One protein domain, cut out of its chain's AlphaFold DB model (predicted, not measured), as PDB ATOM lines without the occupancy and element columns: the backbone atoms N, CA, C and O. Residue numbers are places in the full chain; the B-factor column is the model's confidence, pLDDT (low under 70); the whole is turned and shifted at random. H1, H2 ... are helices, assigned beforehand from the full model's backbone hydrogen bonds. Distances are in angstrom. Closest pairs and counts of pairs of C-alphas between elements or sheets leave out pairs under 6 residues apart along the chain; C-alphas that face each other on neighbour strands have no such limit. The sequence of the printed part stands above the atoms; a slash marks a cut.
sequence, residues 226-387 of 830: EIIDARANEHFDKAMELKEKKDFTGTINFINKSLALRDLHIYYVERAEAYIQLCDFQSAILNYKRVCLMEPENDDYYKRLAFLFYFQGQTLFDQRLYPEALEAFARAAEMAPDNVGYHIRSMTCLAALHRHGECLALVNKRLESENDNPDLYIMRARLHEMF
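What this domain is: This is residues 226 to 387 of the 830 residues of an uncharacterized protein of Mytilus coruscus (UniProt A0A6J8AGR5). Nine helices stand in a long zigzag row, each folding back on the one before, from H1 at one end through H5 near the middle to H9 at the other. The row makes a rod along which the helices' directions gradually turn. The printed part has 162 residues with nine named helices, H1 to H9 in chain order, and no named strand: all helix. It is loose, with a radius of gyration of the C-alphas of 20.2 A, and spans 69 by 32 by 21 A.

How they stand to each other: H1, residues 226 to 244, touches H2, residues 248 to 259; their closest C-alphas, Ala 239 and Thr 251, are 4.5 A apart. H2 touches H3, residues 265 to 277, with closest C-alphas Phe 248 and Ala 274 at 5.1 A. H3 touches H4, residues 281 to 294, with Ala 272 and Ala 284 closest, C-alphas 4.3 A apart. H4 touches H5, residues 299 to 318, with C-alphas Tyr 288 and Leu 305 closest at 6.0 A. H5 touches H6, residues 322 to 335, with C-alphas Gly 313 and Ala 325 closest at 4.1 A. H6 touches H7, residues 340 to 352, with C-alphas Ala 333 and Tyr 342 closest at 5.2 A. H7 touches H8, residues 356 to 367, with C-alphas Met 347 and Cys 359 closest at 5.4 A. H8 touches H9, residues 374 to 386, with C-alphas Leu 360 and Arg 380 closest at 6.7 A. Each of these pairs is a helical hairpin running opposite ways at a shallow tilt, 11 degrees for H1 and H2, 26 degrees for H8 and H9. H1 to H7 form an up and down bundle, each helix running against the one before. H1 and H9 are apart. Every O i to N i+4 pair is within hydrogen-bond range in H3 to H9; H1 has 14 of 15 and H2 7 of 8.

Where its parts are: H1 begins at C-alpha 226 (40.362, -15.988, 65.413) and is 27.0 A long. H5, the longest, measures 28.7 A from C-alpha 299 (36.610, -44.496, 54.379). H9 ends at C-alpha 386 (25.026, -65.673, 22.673).

The domain as a whole: The C-alphas farthest apart, Ile 227 and Glu 385, are 69.9 A apart. The printed part has no cut and no long link, and residues 368 to 375 stand free. Mean pLDDT of the printed part is 90.9; no printed residue is under 70.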
ATOM      1  N   GLU A 226      41.397 -15.597  64.438       82.25
ATOM      2  CA  GLU A 226      40.362 -15.988  65.413       82.25
ATOM      3  C   GLU A 226      39.023 -15.265  65.163       82.25
ATOM      4  O   GLU A 226      37.953 -15.845  65.343       82.25
ATOM      5  N   ILE A 227      39.064 -14.010  64.694       84.75
ATOM      6  CA  ILE A 227      37.862 -13.250  64.295       84.75
ATOM      7  C   ILE A 227      37.240 -13.846  63.019       84.75
ATOM      8  O   ILE A 227      36.014 -13.925  62.902       84.75
ATOM      9  N   ILE A 228      38.072 -14.287  62.071       85.81
ATOM     10  CA  ILE A 228      37.634 -14.979  60.850       85.81
ATOM     11  C   ILE A 228      37.033 -16.349  61.202       85.81
ATOM     12  O   ILE A 228      35.941 -16.658  60.728       85.81
ATOM     13  N   ASP A 229      37.674 -17.122  62.084       84.94
ATOM     14  CA  ASP A 229      37.180 -18.411  62.584       84.94
ATOM     15  C   ASP A 229      35.825 -18.269  63.296       84.94
ATOM     16  O   ASP A 229      34.879 -18.995  62.985       84.94
ATOM     17  N   ALA A 230      35.696 -17.297  64.208       88.00
ATOM     18  CA  ALA A 230      34.448 -17.025  64.920       88.00
ATOM     19  C   ALA A 230      33.301 -16.666  63.959       88.00
ATOM     20  O   ALA A 230      32.184 -17.161  64.111       88.00
ATOM     21  N   ARG A 231      33.578 -15.858  62.928       90.50
ATOM     22  CA  ARG A 231      32.582 -15.465  61.921       90.50
ATOM     23  C   ARG A 231      32.246 -16.588  60.932       90.50
ATOM     24  O   ARG A 231      31.100 -16.695  60.499       90.50
ATOM     25  N   ALA A 232      33.211 -17.446  60.594       91.06
ATOM     26  CA  ALA A 232      32.978 -18.640  59.784       91.06
ATOM     27  C   ALA A 232      32.062 -19.640  60.510       91.06
ATOM     28  O   ALA A 232      31.166 -20.210  59.879       91.06
ATOM     29  N   ASN A 233      32.241 -19.789  61.828       89.69
ATOM     30  CA  ASN A 233      31.359 -20.567  62.698       89.69
ATOM     31  C   ASN A 233      29.962 -19.922  62.806       89.69
ATOM     32  O   ASN A 233      28.979 -20.593  62.525       89.69
ATOM     33  N   GLU A 234      29.851 -18.610  63.055       93.38
ATOM     34  CA  GLU A 234      28.554 -17.900  63.117       93.38
ATOM     35  C   GLU A 234      27.724 -18.050  61.823       93.38
ATOM     36  O   GLU A 234      26.492 -18.118  61.850       93.38
ATOM     37  N   HIS A 235      28.384 -18.100  60.661       93.50
ATOM     38  CA  HIS A 235      27.731 -18.371  59.377       93.50
ATOM     39  C   HIS A 235      27.391 -19.860  59.174       93.50
ATOM     40  O   HIS A 235      26.423 -20.158  58.475       93.50
ATOM     41  N   PHE A 236      28.116 -20.777  59.816       94.00
ATOM     42  CA  PHE A 236      27.844 -22.215  59.788       94.00
ATOM     43  C   PHE A 236      26.673 -22.600  60.706       94.00
ATOM     44  O   PHE A 236      25.766 -23.296  60.260       94.00
ATOM     45  N   ASP A 237      26.618 -22.074  61.931       94.38
ATOM     46  CA  ASP A 237      25.523 -22.322  62.881       94.38
ATOM     47  C   ASP A 237      24.172 -21.885  62.283       94.38
ATOM     48  O   ASP A 237      23.184 -22.620  62.305       94.38
ATOM     49  N   LYS A 238      24.161 -20.725  61.613       93.94
ATOM     50  CA  LYS A 238      23.002 -20.217  60.857       93.94
ATOM     51  C   LYS A 238      22.633 -21.080  59.649       93.94
ATOM     52  O   LYS A 238      21.471 -21.082  59.249       93.94
ATOM     53  N   ALA A 239      23.581 -21.814  59.067       93.88
ATOM     54  CA  ALA A 239      23.277 -22.808  58.043       93.88
ATOM     55  C   ALA A 239      22.662 -24.080  58.651       93.88
ATOM     56  O   ALA A 239      21.735 -24.627  58.064       93.88
ATOM     57  N   MET A 240      23.110 -24.517  59.834       94.31
ATOM     58  CA  MET A 240      22.522 -25.668  60.534       94.31
ATOM     59  C   MET A 240      21.072 -25.387  60.948       94.31
ATOM     60  O   MET A 240      20.187 -26.191  60.659       94.31
ATOM     61  N   GLU A 241      20.792 -24.193  61.478       94.94
ATOM     62  CA  GLU A 241      19.421 -23.718  61.717       94.94
ATOM     63  C   GLU A 241      18.528 -23.790  60.461       94.94
ATOM     64  O   GLU A 241      17.331 -24.058  60.561       94.94
ATOM     65  N   LEU A 242      19.075 -23.509  59.272       93.38
ATOM     66  CA  LEU A 242      18.331 -23.563  58.008       93.38
ATOM     67  C   LEU A 242      18.181 -25.000  57.481       93.38
ATOM     68  O   LEU A 242      17.129 -25.318  56.923       93.38
ATOM     69  N   LYS A 243      19.160 -25.883  57.736       92.00
ATOM     70  CA  LYS A 243      19.088 -27.331  57.467       92.00
ATOM     71  C   LYS A 243      17.954 -27.972  58.275       92.00
ATOM     72  O   LYS A 243      17.149 -28.707  57.706       92.00
ATOM     73  N   GLU A 244      17.822 -27.629  59.560       93.62
ATOM     74  CA  GLU A 244      16.702 -28.062  60.414       93.62
ATOM     75  C   GLU A 244      15.345 -27.550  59.903       93.62
ATOM     76  O   GLU A 244      14.373 -28.305  59.831       93.62
ATOM     77  N   LYS A 245      15.289 -26.284  59.468       93.81
ATOM     78  CA  LYS A 245      14.104 -25.660  58.843       93.81
ATOM     79  C   LYS A 245      13.846 -26.146  57.403       93.81
ATOM     80  O   LYS A 245      12.861 -25.729  56.797       93.81
ATOM     81  N   LYS A 246      14.690 -27.044  56.874       91.06
ATOM     82  CA  LYS A 246      14.660 -27.631  55.519       91.06
ATOM     83  C   LYS A 246      14.811 -26.634  54.359       91.06
ATOM     84  O   LYS A 246      14.519 -26.984  53.217       91.06
ATOM     85  N   ASP A 247      15.320 -25.427  54.607       94.25
ATOM     86  CA  ASP A 247      15.747 -24.526  53.530       94.25
ATOM     87  C   ASP A 247      17.185 -24.853  53.114       94.25
ATOM     88  O   ASP A 247      18.162 -24.225  53.536       94.25
ATOM     89  N   PHE A 248      17.317 -25.852  52.247       93.44
ATOM     90  CA  PHE A 248      18.607 -26.260  51.694       93.44
ATOM     91  C   PHE A 248      19.242 -25.175  50.805       93.44
ATOM     92  O   PHE A 248      20.465 -25.123  50.689       93.44
ATOM     93  N   THR A 249      18.452 -24.252  50.242       94.31
ATOM     94  CA  THR A 249      18.969 -23.160  49.397       94.31
ATOM     95  C   THR A 249      19.612 -22.053  50.235       94.31
ATOM     96  O   THR A 249      20.738 -21.633  49.955       94.31
ATOM     97  N   GLY A 250      18.963 -21.638  51.326       93.50
ATOM     98  CA  GLY A 250      19.543 -20.770  52.346       93.50
ATOM     99  C   GLY A 250      20.758 -21.417  53.009       93.50
ATOM    100  O   GLY A 250      21.800 -20.770  53.123       93.50
ATOM    101  N   THR A 251      20.670 -22.709  53.343       95.12
ATOM    102  CA  THR A 251      21.783 -23.505  53.898       95.12
ATOM    103  C   THR A 251      23.033 -23.410  53.016       95.12
ATOM    104  O   THR A 251      24.082 -22.967  53.486       95.12
ATOM    105  N   ILE A 252      22.925 -23.719  51.715       94.94
ATOM    106  CA  ILE A 252      24.045 -23.617  50.760       94.94
ATOM    107  C   ILE A 252      24.599 -22.184  50.701       94.94
ATOM    108  O   ILE A 252      25.816 -21.993  50.714       94.94
ATOM    109  N   ASN A 253      23.732 -21.168  50.692       95.25
ATOM    110  CA  ASN A 253      24.146 -19.764  50.652       95.25
ATOM    111  C   ASN A 253      24.905 -19.301  51.906       95.25
ATOM    112  O   ASN A 253      25.767 -18.427  51.799       95.25
ATOM    113  N   PHE A 254      24.614 -19.851  53.086       95.00
ATOM    114  CA  PHE A 254      25.376 -19.553  54.302       95.00
ATOM    115  C   PHE A 254      26.669 -20.371  54.398       95.00
ATOM    116  O   PHE A 254      27.712 -19.788  54.691       95.00
ATOM    117  N   ILE A 255      26.669 -21.649  54.001       94.50
ATOM    118  CA  ILE A 255      27.907 -22.445  53.928       94.50
ATOM    119  C   ILE A 255      28.890 -21.863  52.899       94.50
ATOM    120  O   ILE A 255      30.092 -21.828  53.149       94.50
ATOM    121  N   ASN A 256      28.407 -21.320  51.777       95.12
ATOM    122  CA  ASN A 256      29.253 -20.605  50.813       95.12
ATOM    123  C   ASN A 256      29.952 -19.376  51.434       95.12
ATOM    124  O   ASN A 256      31.082 -19.073  51.055       95.12
ATOM    125  N   LYS A 257      29.330 -18.698  52.413       93.81
ATOM    126  CA  LYS A 257      29.966 -17.601  53.168       93.81
ATOM    127  C   LYS A 257      31.008 -18.129  54.157       93.81
ATOM    128  O   LYS A 257      32.066 -17.523  54.271       93.81
ATOM    129  N   SER A 258      30.751 -19.258  54.824       93.00
ATOM    130  CA  SER A 258      31.745 -19.920  55.685       93.00
ATOM    131  C   SER A 258      32.963 -20.399  54.885       93.00
ATOM    132  O   SER A 258      34.090 -20.116  55.280       93.00
ATOM    133  N   LEU A 259      32.754 -21.024  53.719       92.19
ATOM    134  CA  LEU A 259      33.820 -21.466  52.805       92.19
ATOM    135  C   LEU A 259      34.658 -20.307  52.242       92.19
ATOM    136  O   LEU A 259      35.853 -20.474  52.020       92.19
ATOM    137  N   ALA A 260      34.058 -19.132  52.032       92.00
ATOM    138  CA  ALA A 260      34.781 -17.927  51.618       92.00
ATOM    139  C   ALA A 260      35.669 -17.326  52.729       92.00
ATOM    140  O   ALA A 260      36.526 -16.494  52.437       92.00
ATOM    141  N   LEU A 261      35.466 -17.736  53.989       90.81
ATOM    142  CA  LEU A 261      36.278 -17.339  55.143       90.81
ATOM    143  C   LEU A 261      37.306 -18.415  55.528       90.81
ATOM    144  O   LEU A 261      38.433 -18.073  55.880       90.81
ATOM    145  N   ARG A 262      36.935 -19.701  55.461       87.00
ATOM    146  CA  ARG A 262      37.798 -20.836  55.820       87.00
ATOM    147  C   ARG A 262      37.437 -22.102  55.040       87.00
ATOM    148  O   ARG A 262      36.286 -22.534  55.038       87.00
ATOM    149  N   ASP A 263      38.447 -22.739  54.457       88.31
ATOM    150  CA  ASP A 263      38.334 -24.043  53.799       88.31
ATOM    151  C   ASP A 263      38.389 -25.180  54.847       88.31
ATOM    152  O   ASP A 263      39.382 -25.313  55.565       88.31
ATOM    153  N   LEU A 264      37.314 -25.969  54.969       90.25
ATOM    154  CA  LEU A 264      37.207 -27.140  55.854       90.25
ATOM    155  C   LEU A 264      36.366 -28.248  55.212       90.25
ATOM    156  O   LEU A 264      35.361 -27.977  54.549       90.25
ATOM    157  N   HIS A 265      36.701 -29.506  55.520       89.75
ATOM    158  CA  HIS A 265      35.943 -30.674  55.058       89.75
ATOM    159  C   HIS A 265      34.470 -30.634  55.521       89.75
ATOM    160  O   HIS A 265      33.582 -30.891  54.710       89.75
ATOM    161  N   ILE A 266      34.197 -30.241  56.779       90.56
ATOM    162  CA  ILE A 266      32.847 -30.227  57.384       90.56
ATOM    163  C   ILE A 266      31.884 -29.398  56.531       90.56
ATOM    164  O   ILE A 266      30.773 -29.827  56.227       90.56
ATOM    165  N   TYR A 267      32.335 -28.223  56.090       93.31
ATOM    166  CA  TYR A 267      31.537 -27.315  55.274       93.31
ATOM    167  C   TYR A 267      31.193 -27.936  53.912       93.31
ATOM    168  O   TYR A 267      30.070 -27.789  53.439       93.31
ATOM    169  N   TYR A 268      32.108 -28.686  53.291       94.38
ATOM    170  CA  TYR A 268      31.798 -29.405  52.053       94.38
ATOM    171  C   TYR A 268      30.873 -30.607  52.264       94.38
ATOM    172  O   TYR A 268      30.010 -30.822  51.416       94.38
ATOM    173  N   VAL A 269      31.001 -31.354  53.370       94.12
ATOM    174  CA  VAL A 269      30.070 -32.447  53.718       94.12
ATOM    175  C   VAL A 269      28.653 -31.894  53.863       94.12
ATOM    176  O   VAL A 269      27.746 -32.334  53.163       94.12
ATOM    177  N   GLU A 270      28.475 -30.863  54.687       92.62
ATOM    178  CA  GLU A 270      27.176 -30.233  54.933       92.62
ATOM    179  C   GLU A 270      26.566 -29.606  53.673       92.62
ATOM    180  O   GLU A 270      25.372 -29.759  53.397       92.62
ATOM    181  N   ARG A 271      27.392 -28.970  52.830       94.38
ATOM    182  CA  ARG A 271      26.937 -28.452  51.535       94.38
ATOM    183  C   ARG A 271      26.537 -29.582  50.582       94.38
ATOM    184  O   ARG A 271      25.556 -29.436  49.858       94.38
ATOM    185  N   ALA A 272      27.257 -30.705  50.587       94.38
ATOM    186  CA  ALA A 272      26.903 -31.880  49.797       94.38
ATOM    187  C   ALA A 272      25.583 -32.504  50.262       94.38
ATOM    188  O   ALA A 272      24.768 -32.864  49.419       94.38
ATOM    189  N   GLU A 273      25.334 -32.587  51.571       91.94
ATOM    190  CA  GLU A 273      24.059 -33.080  52.101       91.94
ATOM    191  C   GLU A 273      22.880 -32.207  51.663       91.94
ATOM    192  O   GLU A 273      21.862 -32.738  51.220       91.94
ATOM    193  N   ALA A 274      23.031 -30.879  51.693       93.31
ATOM    194  CA  ALA A 274      22.024 -29.964  51.159       93.31
ATOM    195  C   ALA A 274      21.779 -30.181  49.648       93.31
ATOM    196  O   ALA A 274      20.628 -30.213  49.218       93.31
ATOM    197  N   TYR A 275      22.829 -30.417  48.848       94.56
ATOM    198  CA  TYR A 275      22.680 -30.779  47.430       94.56
ATOM    199  C   TYR A 275      21.989 -32.139  47.218       94.56
ATOM    200  O   TYR A 275      21.183 -32.261  46.297       94.56
ATOM    201  N   ILE A 276      22.223 -33.137  48.081       91.94
ATOM    202  CA  ILE A 276      21.526 -34.438  48.033       91.94
ATOM    203  C   ILE A 276      20.020 -34.265  48.259       91.94
ATOM    204  O   ILE A 276      19.230 -34.860  47.532       91.94
ATOM    205  N   GLN A 277      19.612 -33.432  49.223       90.38
ATOM    206  CA  GLN A 277      18.191 -33.150  49.481       90.38
ATOM    207  C   GLN A 277      17.522 -32.350  48.346       90.38
ATOM    208  O   GLN A 277      16.304 -32.403  48.190       90.38
ATOM    209  N   LEU A 278      18.313 -31.645  47.529       90.50
ATOM    210  CA  LEU A 278      17.880 -30.981  46.292       90.50
ATOM    211  C   LEU A 278      18.004 -31.880  45.042       90.50
ATOM    212  O   LEU A 278      17.758 -31.411  43.933       90.50
ATOM    213  N   CYS A 279      18.390 -33.153  45.203       88.56
ATOM    214  CA  CYS A 279      18.672 -34.119  44.130       88.56
ATOM    215  C   CYS A 279      19.773 -33.702  43.127       88.56
ATOM    216  O   CYS A 279      19.903 -34.315  42.065       88.56
ATOM    217  N   ASP A 280      20.614 -32.716  43.456       91.69
ATOM    218  CA  ASP A 280      21.783 -32.347  42.649       91.69
ATOM    219  C   ASP A 280      22.976 -33.251  42.993       91.69
ATOM    220  O   ASP A 280      23.904 -32.903  43.735       91.69
ATOM    221  N   PHE A 281      22.944 -34.458  42.430       91.12
ATOM    222  CA  PHE A 281      24.014 -35.437  42.600       91.12
ATOM    223  C   PHE A 281      25.348 -34.966  42.002       91.12
ATOM    224  O   PHE A 281      26.398 -35.367  42.499       91.12
ATOM    225  N   GLN A 282      25.345 -34.095  40.983       91.38
ATOM    226  CA  GLN A 282      26.578 -33.610  40.352       91.38
ATOM    227  C   GLN A 282      27.342 -32.673  41.295       91.38
ATOM    228  O   GLN A 282      28.525 -32.903  41.571       91.38
ATOM    229  N   SER A 283      26.661 -31.678  41.871       93.44
ATOM    230  CA  SER A 283      27.249 -30.808  42.894       93.44
ATOM    231  C   SER A 283      27.616 -31.589  44.154       93.44
ATOM    232  O   SER A 283      28.703 -31.380  44.699       93.44
ATOM    233  N   ALA A 284      26.783 -32.536  44.606       95.12
ATOM    234  CA  ALA A 284      27.112 -33.384  45.754       95.12
ATOM    235  C   ALA A 284      28.410 -34.189  45.532       95.12
ATOM    236  O   ALA A 284      29.295 -34.182  46.390       95.12
ATOM    237  N   ILE A 285      28.579 -34.810  44.358       94.69
ATOM    238  CA  ILE A 285      29.789 -35.562  43.976       94.69
ATOM    239  C   ILE A 285      31.028 -34.658  43.937       94.69
ATOM    240  O   ILE A 285      32.090 -35.067  44.406       94.69
ATOM    241  N   LEU A 286      30.926 -33.429  43.418       94.56
ATOM    242  CA  LEU A 286      32.046 -32.477  43.417       94.56
ATOM    243  C   LEU A 286      32.476 -32.082  44.839       94.56
ATOM    244  O   LEU A 286      33.674 -31.993  45.113       94.56
ATOM    245  N   ASN A 287      31.520 -31.904  45.754       94.50
ATOM    246  CA  ASN A 287      31.814 -31.619  47.157       94.50
ATOM    247  C   ASN A 287      32.466 -32.823  47.858       94.50
ATOM    248  O   ASN A 287      33.536 -32.662  48.440       94.50
ATOM    249  N   TYR A 288      31.911 -34.036  47.748       94.56
ATOM    250  CA  TYR A 288      32.522 -35.222  48.369       94.56
ATOM    251  C   TYR A 288      33.895 -35.578  47.775       94.56
ATOM    252  O   TYR A 288      34.777 -36.009  48.515       94.56
ATOM    253  N   LYS A 289      34.144 -35.320  46.481       94.19
ATOM    254  CA  LYS A 289      35.499 -35.407  45.902       94.19
ATOM    255  C   LYS A 289      36.481 -34.457  46.590       94.19
ATOM    256  O   LYS A 289      37.608 -34.854  46.868       94.19
ATOM    257  N   ARG A 290      36.068 -33.219  46.889       93.31
ATOM    258  CA  ARG A 290      36.895 -32.267  47.648       93.31
ATOM    259  C   ARG A 290      37.103 -32.731  49.091       93.31
ATOM    260  O   ARG A 290      38.222 -32.620  49.569       93.31
ATOM    261  N   VAL A 291      36.091 -33.309  49.743       94.19
ATOM    262  CA  VAL A 291      36.221 -33.913  51.085       94.19
ATOM    263  C   VAL A 291      37.275 -35.028  51.097       94.19
ATOM    264  O   VAL A 291      38.204 -34.955  51.892       94.19
ATOM    265  N   CYS A 292      37.212 -35.992  50.170       92.19
ATOM    266  CA  CYS A 292      38.183 -37.097  50.091       92.19
ATOM    267  C   CYS A 292      39.624 -36.628  49.787       92.19
ATOM    268  O   CYS A 292      40.584 -37.305  50.131       92.19
ATOM    269  N   LEU A 293      39.794 -35.459  49.152       92.88
ATOM    270  CA  LEU A 293      41.109 -34.832  48.948       92.88
ATOM    271  C   LEU A 293      41.635 -34.093  50.191       92.88
ATOM    272  O   LEU A 293      42.834 -33.839  50.270       92.88
ATOM    273  N   MET A 294      40.756 -33.716  51.124       89.81
ATOM    274  CA  MET A 294      41.117 -33.056  52.386       89.81
ATOM    275  C   MET A 294      41.357 -34.086  53.501       89.81
ATOM    276  O   MET A 294      42.264 -33.896  54.305       89.81
ATOM    277  N   GLU A 295      40.592 -35.183  53.523       91.31
ATOM    278  CA  GLU A 295      40.729 -36.288  54.485       91.31
ATOM    279  C   GLU A 295      40.763 -37.662  53.785       91.31
ATOM    280  O   GLU A 295      39.739 -38.346  53.709       91.31
ATOM    281  N   PRO A 296      41.938 -38.099  53.285       90.94
ATOM    282  CA  PRO A 296      42.078 -39.377  52.577       90.94
ATOM    283  C   PRO A 296      41.898 -40.622  53.459       90.94
ATOM    284  O   PRO A 296      41.608 -41.699  52.949       90.94
ATOM    285  N   GLU A 297      42.071 -40.487  54.778       89.75
ATOM    286  CA  GLU A 297      42.007 -41.599  55.742       89.75
ATOM    287  C   GLU A 297      40.562 -42.024  56.090       89.75
ATOM    288  O   GLU A 297      40.357 -43.057  56.729       89.75
ATOM    289  N   ASN A 298      39.545 -41.232  55.720       89.50
ATOM    290  CA  ASN A 298      38.159 -41.443  56.152       89.50
ATOM    291  C   ASN A 298      37.311 -42.191  55.104       89.50
ATOM    292  O   ASN A 298      36.608 -41.598  54.283       89.50
ATOM    293  N   ASP A 299      37.351 -43.520  55.193       87.69
ATOM    294  CA  ASP A 299      36.610 -44.496  54.379       87.69
ATOM    295  C   ASP A 299      35.089 -44.218  54.267       87.69
ATOM    296  O   ASP A 299      34.482 -44.442  53.217       87.69
ATOM    297  N   ASP A 300      34.441 -43.638  55.284       88.69
ATOM    298  CA  ASP A 300      32.997 -43.361  55.215       88.69
ATOM    299  C   ASP A 300      32.641 -42.277  54.183       88.69
ATOM    300  O   ASP A 300      31.567 -42.331  53.571       88.69
ATOM    301  N   TYR A 301      33.560 -41.352  53.882       90.75
ATOM    302  CA  TYR A 301      33.396 -40.416  52.766       90.75
ATOM    303  C   TYR A 301      33.538 -41.105  51.401       90.75
ATOM    304  O   TYR A 301      32.798 -40.759  50.473       90.75
ATOM    305  N   TYR A 302      34.392 -42.126  51.283       90.88
ATOM    306  CA  TYR A 302      34.525 -42.932  50.064       90.88
ATOM    307  C   TYR A 302      33.263 -43.771  49.816       90.88
ATOM    308  O   TYR A 302      32.719 -43.733  48.708       90.88
ATOM    309  N   LYS A 303      32.705 -44.416  50.852       90.25
ATOM    310  CA  LYS A 303      31.399 -45.111  50.787       90.25
ATOM    311  C   LYS A 303      30.265 -44.169  50.378       90.25
ATOM    312  O   LYS A 303      29.459 -44.503  49.508       90.25
ATOM    313  N   ARG A 304      30.199 -42.976  50.981       89.94
ATOM    314  CA  ARG A 304      29.175 -41.962  50.677       89.94
ATOM    315  C   ARG A 304      29.293 -41.456  49.236       89.94
ATOM    316  O   ARG A 304      28.273 -41.300  48.570       89.94
ATOM    317  N   LEU A 305      30.511 -41.278  48.725       92.81
ATOM    318  CA  LEU A 305      30.774 -40.902  47.335       92.81
ATOM    319  C   LEU A 305      30.445 -42.037  46.344       92.81
ATOM    320  O   LEU A 305      29.825 -41.777  45.313       92.81
ATOM    321  N   ALA A 306      30.754 -43.297  46.672       93.25
ATOM    322  CA  ALA A 306      30.347 -44.466  45.885       93.25
ATOM    323  C   ALA A 306      28.813 -44.575  45.766       93.25
ATOM    324  O   ALA A 306      28.277 -44.805  44.683       93.25
ATOM    325  N   PHE A 307      28.095 -44.327  46.865       90.81
ATOM    326  CA  PHE A 307      26.631 -44.302  46.906       90.81
ATOM    327  C   PHE A 307      26.025 -43.185  46.033       90.81
ATOM    328  O   PHE A 307      25.009 -43.405  45.372       90.81
ATOM    329  N   LEU A 308      26.670 -42.014  45.952       92.44
ATOM    330  CA  LEU A 308      26.250 -40.940  45.042       92.44
ATOM    331  C   LEU A 308      26.502 -41.278  43.573       92.44
ATOM    332  O   LEU A 308      25.628 -41.039  42.741       92.44
ATOM    333  N   PHE A 309      27.650 -41.878  43.251       94.75
ATOM    334  CA  PHE A 309      27.905 -42.396  41.907       94.75
ATOM    335  C   PHE A 309      26.893 -43.482  41.511       94.75
ATOM    336  O   PHE A 309      26.421 -43.484  40.377       94.75
ATOM    337  N   TYR A 310      26.488 -44.353  42.442       92.56
ATOM    338  CA  TYR A 310      25.416 -45.321  42.207       92.56
ATOM    339  C   TYR A 310      24.068 -44.645  41.906       92.56
ATOM    340  O   TYR A 310      23.407 -45.038  40.947       92.56
ATOM    341  N   PHE A 311      23.661 -43.617  42.661       90.00
ATOM    342  CA  PHE A 311      22.415 -42.897  42.365       90.00
ATOM    343  C   PHE A 311      22.473 -42.130  41.040       90.00
ATOM    344  O   PHE A 311      21.519 -42.208  40.264       90.00
ATOM    345  N   GLN A 312      23.592 -41.466  40.727       92.56
ATOM    346  CA  GLN A 312      23.788 -40.844  39.415       92.56
ATOM    347  C   GLN A 312      23.663 -41.899  38.302       92.56
ATOM    348  O   GLN A 312      22.888 -41.717  37.363       92.56
ATOM    349  N   GLY A 313      24.354 -43.035  38.444       92.38
ATOM    350  CA  GLY A 313      24.275 -44.157  37.511       92.38
ATOM    351  C   GLY A 313      22.858 -44.700  37.347       92.38
ATOM    352  O   GLY A 313      22.439 -44.954  36.224       92.38
ATOM    353  N   GLN A 314      22.087 -44.806  38.432       88.69
ATOM    354  CA  GLN A 314      20.685 -45.223  38.387       88.69
ATOM    355  C   GLN A 314      19.825 -44.223  37.603       88.69
ATOM    356  O   GLN A 314      19.112 -44.635  36.693       88.69
ATOM    357  N   THR A 315      19.949 -42.916  37.864       88.62
ATOM    358  CA  THR A 315      19.198 -41.902  37.098       88.62
ATOM    359  C   THR A 315      19.538 -41.909  35.606       88.62
ATOM    360  O   THR A 315      18.640 -41.786  34.776       88.62
ATOM    361  N   LEU A 316      20.808 -42.131  35.251       92.31
ATOM    362  CA  LEU A 316      21.259 -42.251  33.862       92.31
ATOM    363  C   LEU A 316      20.780 -43.564  33.221       92.31
ATOM    364  O   LEU A 316      20.399 -43.577  32.053       92.31
ATOM    365  N   PHE A 317      20.739 -44.660  33.983       90.19
ATOM    366  CA  PHE A 317      20.215 -45.953  33.538       90.19
ATOM    367  C   PHE A 317      18.717 -45.882  33.220       90.19
ATOM    368  O   PHE A 317      18.291 -46.361  32.171       90.19
ATOM    369  N   ASP A 318      17.930 -45.224  34.074       88.12
ATOM    370  CA  ASP A 318      16.490 -45.035  33.864       88.12
ATOM    371  C   ASP A 318      16.207 -44.079  32.684       88.12
ATOM    372  O   ASP A 318      15.247 -44.272  31.936       88.12
ATOM    373  N   GLN A 319      17.106 -43.117  32.434       91.19
ATOM    374  CA  GLN A 319      17.156 -42.296  31.210       91.19
ATOM    375  C   GLN A 319      17.698 -43.048  29.975       91.19
ATOM    376  O   GLN A 319      17.681 -42.503  28.871       91.19
ATOM    377  N   ARG A 320      18.150 -44.303  30.128       88.94
ATOM    378  CA  ARG A 320      18.791 -45.155  29.102       88.94
ATOM    379  C   ARG A 320      20.127 -44.634  28.556       88.94
ATOM    380  O   ARG A 320      20.610 -45.121  27.534       88.94
ATOM    381  N   LEU A 321      20.774 -43.709  29.264       92.56
ATOM    382  CA  LEU A 321      22.139 -43.241  29.006       92.56
ATOM    383  C   LEU A 321      23.159 -44.259  29.541       92.56
ATOM    384  O   LEU A 321      23.993 -43.972  30.399       92.56
ATOM    385  N   TYR A 322      23.099 -45.484  29.009       92.38
ATOM    386  CA  TYR A 322      23.905 -46.620  29.456       92.38
ATOM    387  C   TYR A 322      25.437 -46.419  29.465       92.38
ATOM    388  O   TYR A 322      26.057 -47.006  30.352       92.38
ATOM    389  N   PRO A 323      26.099 -45.645  28.567       94.44
ATOM    390  CA  PRO A 323      27.551 -45.467  28.666       94.44
ATOM    391  C   PRO A 323      27.939 -44.560  29.845       94.44
ATOM    392  O   PRO A 323      28.867 -44.879  30.580       94.44
ATOM    393  N   GLU A 324      27.184 -43.488  30.087       94.50
ATOM    394  CA  GLU A 324      27.402 -42.577  31.219       94.50
ATOM    395  C   GLU A 324      27.036 -43.254  32.549       94.50
ATOM    396  O   GLU A 324      27.750 -43.123  33.548       94.50
ATOM    397  N   ALA A 325      25.960 -44.052  32.547       94.50
ATOM    398  CA  ALA A 325      25.584 -44.907  33.666       94.50
ATOM    399  C   ALA A 325      26.686 -45.930  33.990       94.50
ATOM    400  O   ALA A 325      27.035 -46.095  35.157       94.50
ATOM    401  N   LEU A 326      27.284 -46.566  32.974       95.00
ATOM    402  CA  LEU A 326      28.406 -47.491  33.145       95.00
ATOM    403  C   LEU A 326      29.616 -46.804  33.790       95.00
ATOM    404  O   LEU A 326      30.184 -47.365  34.721       95.00
ATOM    405  N   GLU A 327      29.994 -45.592  33.370       95.12
ATOM    406  CA  GLU A 327      31.073 -44.847  34.037       95.12
ATOM    407  C   GLU A 327      30.740 -44.503  35.497       95.12
ATOM    408  O   GLU A 327      31.619 -44.482  36.360       95.12
ATOM    409  N   ALA A 328      29.482 -44.180  35.800       93.94
ATOM    410  CA  ALA A 328      29.048 -43.913  37.168       93.94
ATOM    411  C   ALA A 328      29.099 -45.188  38.035       93.94
ATOM    412  O   ALA A 328      29.702 -45.168  39.108       93.94
ATOM    413  N   PHE A 329      28.572 -46.318  37.556       94.31
ATOM    414  CA  PHE A 329      28.628 -47.591  38.281       94.31
ATOM    415  C   PHE A 329      30.049 -48.160  38.400       94.31
ATOM    416  O   PHE A 329      30.390 -48.688  39.458       94.31
ATOM    417  N   ALA A 330      30.900 -47.992  37.382       94.19
ATOM    418  CA  ALA A 330      32.310 -48.371  37.446       94.19
ATOM    419  C   ALA A 330      33.043 -47.589  38.547       94.19
ATOM    420  O   ALA A 330      33.677 -48.202  39.400       94.19
ATOM    421  N   ARG A 331      32.862 -46.263  38.620       93.69
ATOM    422  CA  ARG A 331      33.427 -45.436  39.705       93.69
ATOM    423  C   ARG A 331      32.871 -45.810  41.082       93.69
ATOM    424  O   ARG A 331      33.617 -45.805  42.056       93.69
ATOM    425  N   ALA A 332      31.593 -46.185  41.191       93.44
ATOM    426  CA  ALA A 332      31.047 -46.719  42.443       93.44
ATOM    427  C   ALA A 332      31.724 -48.046  42.849       93.44
ATOM    428  O   ALA A 332      32.055 -48.236  44.018       93.44
ATOM    429  N   ALA A 333      31.979 -48.936  41.885       91.19
ATOM    430  CA  ALA A 333      32.646 -50.222  42.091       91.19
ATOM    431  C   ALA A 333      34.165 -50.107  42.350       91.19
ATOM    432  O   ALA A 333      34.726 -50.959  43.036       91.19
ATOM    433  N   GLU A 334      34.834 -49.070  41.840       90.75
ATOM    434  CA  GLU A 334      36.228 -48.734  42.174       90.75
ATOM    435  C   GLU A 334      36.356 -48.231  43.618       90.75
ATOM    436  O   GLU A 334      37.278 -48.620  44.331       90.75
ATOM    437  N   MET A 335      35.417 -47.385  44.050       87.69
ATOM    438  CA  MET A 335      35.427 -46.739  45.369       87.69
ATOM    439  C   MET A 335      34.946 -47.661  46.501       87.69
ATOM    440  O   MET A 335      35.307 -47.446  47.654       87.69
ATOM    441  N   ALA A 336      34.125 -48.669  46.193       87.38
ATOM    442  CA  ALA A 336      33.591 -49.635  47.156       87.38
ATOM    443  C   ALA A 336      33.489 -51.044  46.521       87.38
ATOM    444  O   ALA A 336      32.388 -51.500  46.184       87.38
ATOM    445  N   PRO A 337      34.624 -51.751  46.339       85.81
ATOM    446  CA  PRO A 337      34.696 -52.993  45.557       85.81
ATOM    447  C   PRO A 337      33.928 -54.174  46.164       85.81
ATOM    448  O   PRO A 337      33.521 -55.080  45.429       85.81
ATOM    449  N   ASP A 338      33.682 -54.155  47.473       83.44
ATOM    450  CA  ASP A 338      32.964 -55.213  48.190       83.44
ATOM    451  C   ASP A 338      31.474 -55.274  47.818       83.44
ATOM    452  O   ASP A 338      30.851 -56.336  47.898       83.44
ATOM    453  N   ASN A 339      30.880 -54.154  47.383       82.12
ATOM    454  CA  ASN A 339      29.449 -54.084  47.109       82.12
ATOM    455  C   ASN A 339      29.095 -54.694  45.742       82.12
ATOM    456  O   ASN A 339      29.200 -54.052  44.693       82.12
ATOM    457  N   VAL A 340      28.587 -55.928  45.779       77.50
ATOM    458  CA  VAL A 340      28.105 -56.689  44.615       77.50
ATOM    459  C   VAL A 340      27.149 -55.875  43.730       77.50
ATOM    460  O   VAL A 340      27.232 -55.950  42.505       77.50
ATOM    461  N   GLY A 341      26.296 -55.032  44.330       78.94
ATOM    462  CA  GLY A 341      25.301 -54.209  43.634       78.94
ATOM    463  C   GLY A 341      25.875 -53.280  42.559       78.94
ATOM    464  O   GLY A 341      25.223 -53.042  41.540       78.94
ATOM    465  N   TYR A 342      27.101 -52.785  42.737       86.75
ATOM    466  CA  TYR A 342      27.732 -51.860  41.786       86.75
ATOM    467  C   TYR A 342      28.306 -52.600  40.567       86.75
ATOM    468  O   TYR A 342      28.144 -52.155  39.426       86.75
ATOM    469  N   HIS A 343      28.871 -53.793  40.783       86.19
ATOM    470  CA  HIS A 343      29.293 -54.696  39.703       86.19
ATOM    471  C   HIS A 343      28.087 -55.205  38.904       86.19
ATOM    472  O   HIS A 343      28.125 -55.201  37.677       86.19
ATOM    473  N   ILE A 344      26.991 -55.560  39.586       83.19
ATOM    474  CA  ILE A 344      25.710 -55.973  38.985       83.19
ATOM    475  C   ILE A 344      25.200 -54.925  37.990       83.19
ATOM    476  O   ILE A 344      25.007 -55.239  36.816       83.19
ATOM    477  N   ARG A 345      25.057 -53.662  38.416       85.81
ATOM    478  CA  ARG A 345      24.603 -52.582  37.522       85.81
ATOM    479  C   ARG A 345      25.556 -52.338  36.351       85.81
ATOM    480  O   ARG A 345      25.091 -52.086  35.240       85.81
ATOM    481  N   SER A 346      26.864 -52.467  36.575       90.88
ATOM    482  CA  SER A 346      27.873 -52.372  35.513       90.88
ATOM    483  C   SER A 346      27.697 -53.482  34.464       90.88
ATOM    484  O   SER A 346      27.707 -53.200  33.266       90.88
ATOM    485  N   MET A 347      27.440 -54.726  34.890       89.00
ATOM    486  CA  MET A 347      27.136 -55.853  33.996       89.00
ATOM    487  C   MET A 347      25.824 -55.644  33.220       89.00
ATOM    488  O   MET A 347      25.806 -55.858  32.008       89.00
ATOM    489  N   THR A 348      24.756 -55.144  33.859       85.88
ATOM    490  CA  THR A 348      23.505 -54.782  33.157       85.88
ATOM    491  C   THR A 348      23.741 -53.697  32.097       85.88
ATOM    492  O   THR A 348      23.241 -53.817  30.979       85.88
ATOM    493  N   CYS A 349      24.541 -52.664  32.391       89.12
ATOM    494  CA  CYS A 349      24.880 -51.629  31.406       89.12
ATOM    495  C   CYS A 349      25.694 -52.193  30.232       89.12
ATOM    496  O   CYS A 349      25.404 -51.876  29.081       89.12
ATOM    497  N   LEU A 350      26.677 -53.063  30.493       91.56
ATOM    498  CA  LEU A 350      27.458 -53.724  29.440       91.56
ATOM    499  C   LEU A 350      26.590 -54.632  28.554       91.56
ATOM    500  O   LEU A 350      26.782 -54.645  27.338       91.56
ATOM    501  N   ALA A 351      25.610 -55.337  29.128       86.69
ATOM    502  CA  ALA A 351      24.642 -56.137  28.375       86.69
ATOM    503  C   ALA A 351      23.731 -55.263  27.489       86.69
ATOM    504  O   ALA A 351      23.561 -55.560  26.304       86.69
ATOM    505  N   ALA A 352      23.214 -54.150  28.030       86.75
ATOM    506  CA  ALA A 352      22.393 -53.176  27.300       86.75
ATOM    507  C   ALA A 352      23.168 -52.433  26.191       86.75
ATOM    508  O   ALA A 352      22.591 -52.074  25.169       86.75
ATOM    509  N   LEU A 353      24.482 -52.248  26.360       90.19
ATOM    510  CA  LEU A 353      25.404 -51.712  25.346       90.19
ATOM    511  C   LEU A 353      25.890 -52.765  24.332       90.19
ATOM    512  O   LEU A 353      26.726 -52.455  23.486       90.19
ATOM    513  N   HIS A 354      25.438 -54.018  24.444       88.19
ATOM    514  CA  HIS A 354      25.932 -55.167  23.677       88.19
ATOM    515  C   HIS A 354      27.454 -55.423  23.775       88.19
ATOM    516  O   HIS A 354      28.031 -56.146  22.959       88.19
ATOM    517  N   ARG A 355      28.118 -54.906  24.820       91.69
ATOM    518  CA  ARG A 355      29.550 -55.104  25.125       91.69
ATOM    519  C   ARG A 355      29.770 -56.444  25.840       91.69
ATOM    520  O   ARG A 355      30.374 -56.533  26.909       91.69
ATOM    521  N   HIS A 356      29.261 -57.516  25.230       89.62
ATOM    522  CA  HIS A 356      29.154 -58.858  25.821       89.62
ATOM    523  C   HIS A 356      30.501 -59.463  26.235       89.62
ATOM    524  O   HIS A 356      30.556 -60.206  27.211       89.62
ATOM    525  N   GLY A 357      31.593 -59.133  25.535       92.75
ATOM    526  CA  GLY A 357      32.940 -59.613  25.877       92.75
ATOM    527  C   GLY A 357      33.481 -59.019  27.182       92.75
ATOM    528  O   GLY A 357      34.076 -59.730  27.987       92.75
ATOM    529  N   GLU A 358      33.215 -57.736  27.431       92.56
ATOM    530  CA  GLU A 358      33.575 -57.066  28.686       92.56
ATOM    531  C   GLU A 358      32.664 -57.515  29.833       92.56
ATOM    532  O   GLU A 358      33.137 -57.732  30.945       92.56
ATOM    533  N   CYS A 359      31.375 -57.742  29.547       92.38
ATOM    534  CA  CYS A 359      30.451 -58.348  30.504       92.38
ATOM    535  C   CYS A 359      30.944 -59.740  30.940       92.38
ATOM    536  O   CYS A 359      31.061 -60.005  32.133       92.38
ATOM    537  N   LEU A 360      31.351 -60.595  29.992       93.19
ATOM    538  CA  LEU A 360      31.926 -61.913  30.280       93.19
ATOM    539  C   LEU A 360      33.227 -61.829  31.097       93.19
ATOM    540  O   LEU A 360      33.440 -62.646  31.994       93.19
ATOM    541  N   ALA A 361      34.089 -60.846  30.826       92.94
ATOM    542  CA  ALA A 361      35.300 -60.618  31.615       92.94
ATOM    543  C   ALA A 361      34.977 -60.209  33.066       92.94
ATOM    544  O   ALA A 361      35.597 -60.722  33.999       92.94
ATOM    545  N   LEU A 362      33.978 -59.342  33.270       90.38
ATOM    546  CA  LEU A 362      33.535 -58.906  34.597       90.38
ATOM    547  C   LEU A 362      32.833 -60.035  35.379       90.38
ATOM    548  O   LEU A 362      33.128 -60.220  36.559       90.38
ATOM    549  N   VAL A 363      31.995 -60.844  34.717       91.06
ATOM    550  CA  VAL A 363      31.374 -62.052  35.298       91.06
ATOM    551  C   VAL A 363      32.443 -63.058  35.738       91.06
ATOM    552  O   VAL A 363      32.404 -63.530  36.872       91.06
ATOM    553  N   ASN A 364      33.437 -63.352  34.890       92.62
ATOM    554  CA  ASN A 364      34.526 -64.268  35.249       92.62
ATOM    555  C   ASN A 364      35.361 -63.740  36.424       92.62
ATOM    556  O   ASN A 364      35.596 -64.485  37.373       92.62
ATOM    557  N   LYS A 365      35.719 -62.447  36.426       90.25
ATOM    558  CA  LYS A 365      36.407 -61.803  37.558       90.25
ATOM    559  C   LYS A 365      35.597 -61.894  38.860       90.25
ATOM    560  O   LYS A 365      36.190 -61.990  39.930       90.25
ATOM    561  N   ARG A 366      34.257 -61.870  38.804       87.19
ATOM    562  CA  ARG A 366      33.426 -62.061  40.006       87.19
ATOM    563  C   ARG A 366      33.375 -63.525  40.445       87.19
ATOM    564  O   ARG A 366      33.534 -63.778  41.635       87.19
ATOM    565  N   LEU A 367      33.258 -64.475  39.517       89.25
ATOM    566  CA  LEU A 367      33.300 -65.916  39.813       89.25
ATOM    567  C   LEU A 367      34.648 -66.367  40.414       89.25
ATOM    568  O   LEU A 367      34.678 -67.269  41.243       89.25
ATOM    569  N   GLU A 368      35.762 -65.699  40.094       88.25
ATOM    570  CA  GLU A 368      37.046 -65.901  40.795       88.25
ATOM    571  C   GLU A 368      36.974 -65.573  42.302       88.25
ATOM    572  O   GLU A 368      37.734 -66.142  43.086       88.25
ATOM    573  N   SER A 369      36.052 -64.694  42.720       85.88
ATOM    574  CA  SER A 369      35.820 -64.313  44.124       85.88
ATOM    575  C   SER A 369      34.606 -64.988  44.784       85.88
ATOM    576  O   SER A 369      34.626 -65.222  45.989       85.88
ATOM    577  N   GLU A 370      33.565 -65.326  44.020       82.31
ATOM    578  CA  GLU A 370      32.277 -65.836  44.512       82.31
ATOM    579  C   GLU A 370      31.818 -67.037  43.672       82.31
ATOM    580  O   GLU A 370      31.259 -66.868  42.592       82.31
ATOM    581  N   ASN A 371      32.023 -68.258  44.180       84.75
ATOM    582  CA  ASN A 371      31.595 -69.500  43.511       84.75
ATOM    583  C   ASN A 371      30.250 -70.043  44.040       84.75
ATOM    584  O   ASN A 371      29.713 -70.996  43.491       84.75
ATOM    585  N   ASP A 372      29.684 -69.434  45.088       86.81
ATOM    586  CA  ASP A 372      28.482 -69.938  45.773       86.81
ATOM    587  C   ASP A 372      27.160 -69.503  45.105       86.81
ATOM    588  O   ASP A 372      26.083 -69.918  45.535       86.81
ATOM    589  N   ASN A 373      27.208 -68.614  44.105       85.44
ATOM    590  CA  ASN A 373      26.027 -67.918  43.594       85.44
ATOM    591  C   ASN A 373      25.572 -68.441  42.210       85.44
ATOM    592  O   ASN A 373      26.252 -68.163  41.218       85.44
ATOM    593  N   PRO A 374      24.410 -69.121  42.099       89.06
ATOM    594  CA  PRO A 374      23.924 -69.677  40.834       89.06
ATOM    595  C   PRO A 374      23.577 -68.609  39.783       89.06
ATOM    596  O   PRO A 374      23.741 -68.873  38.592       89.06
ATOM    597  N   ASP A 375      23.160 -67.403  40.187       85.56
ATOM    598  CA  ASP A 375      22.794 -66.319  39.262       85.56
ATOM    599  C   ASP A 375      23.990 -65.908  38.376       85.56
ATOM    600  O   ASP A 375      23.830 -65.615  37.188       85.56
ATOM    601  N   LEU A 376      25.212 -65.936  38.931       88.06
ATOM    602  CA  LEU A 376      26.447 -65.621  38.201       88.06
ATOM    603  C   LEU A 376      26.739 -66.651  37.096       88.06
ATOM    604  O   LEU A 376      27.107 -66.272  35.980       88.06
ATOM    605  N   TYR A 377      26.528 -67.940  37.375       92.75
ATOM    606  CA  TYR A 377      26.667 -69.009  36.380       92.75
ATOM    607  C   TYR A 377      25.571 -68.926  35.313       92.75
ATOM    608  O   TYR A 377      25.871 -69.049  34.130       92.75
ATOM    609  N   ILE A 378      24.322 -68.626  35.686       91.56
ATOM    610  CA  ILE A 378      23.215 -68.441  34.728       91.56
ATOM    611  C   ILE A 378      23.500 -67.265  33.781       91.56
ATOM    612  O   ILE A 378      23.297 -67.380  32.570       91.56
ATOM    613  N   MET A 379      24.048 -66.153  34.283       86.50
ATOM    614  CA  MET A 379      24.512 -65.057  33.427       86.50
ATOM    615  C   MET A 379      25.630 -65.483  32.471       86.50
ATOM    616  O   MET A 379      25.586 -65.128  31.289       86.50
ATOM    617  N   ARG A 380      26.614 -66.261  32.943       93.31
ATOM    618  CA  ARG A 380      27.686 -66.766  32.076       93.31
ATOM    619  C   ARG A 380      27.157 -67.748  31.025       93.31
ATOM    620  O   ARG A 380      27.515 -67.617  29.856       93.31
ATOM    621  N   ALA A 381      26.204 -68.608  31.386       93.81
ATOM    622  CA  ALA A 381      25.500 -69.492  30.462       93.81
ATOM    623  C   ALA A 381      24.737 -68.717  29.377       93.81
ATOM    624  O   ALA A 381      24.856 -69.057  28.198       93.81
ATOM    625  N   ARG A 382      24.017 -67.639  29.732       90.75
ATOM    626  CA  ARG A 382      23.362 -66.737  28.761       90.75
ATOM    627  C   ARG A 382      24.381 -66.130  27.791       90.75
ATOM    628  O   ARG A 382      24.183 -66.193  26.579       90.75
ATOM    629  N   LEU A 383      25.492 -65.589  28.301       91.75
ATOM    630  CA  LEU A 383      26.566 -65.033  27.466       91.75
ATOM    631  C   LEU A 383      27.177 -66.109  26.551       91.75
ATOM    632  O   LEU A 383      27.407 -65.856  25.369       91.75
ATOM    633  N   HIS A 384      27.383 -67.330  27.046       94.25
ATOM    634  CA  HIS A 384      27.865 -68.448  26.237       94.25
ATOM    635  C   HIS A 384      26.843 -68.942  25.198       94.25
ATOM    636  O   HIS A 384      27.268 -69.290  24.097       94.25
ATOM    637  N   GLU A 385      25.527 -68.882  25.451       91.25
ATOM    638  CA  GLU A 385      24.509 -69.099  24.406       91.25
ATOM    639  C   GLU A 385      24.630 -68.035  23.297       91.25
ATOM    640  O   GLU A 385      24.634 -68.385  22.115       91.25
ATOM    641  N   MET A 386      24.824 -66.756  23.651       89.06
ATOM    642  CA  MET A 386      25.026 -65.673  22.673       89.06
ATOM    643  C   MET A 386      26.308 -65.850  21.844       89.06
ATOM    644  O   MET A 386      26.286 -65.654  20.628       89.06
ATOM    645  N   PHE A 387      27.409 -66.281  22.468       91.56
ATOM    646  CA  PHE A 387      28.664 -66.608  21.777       91.56
ATOM    647  C   PHE A 387      28.638 -67.957  21.032       91.56
ATOM    648  O   PHE A 387      29.618 -68.293  20.372       91.56
TER     649      PHE A 387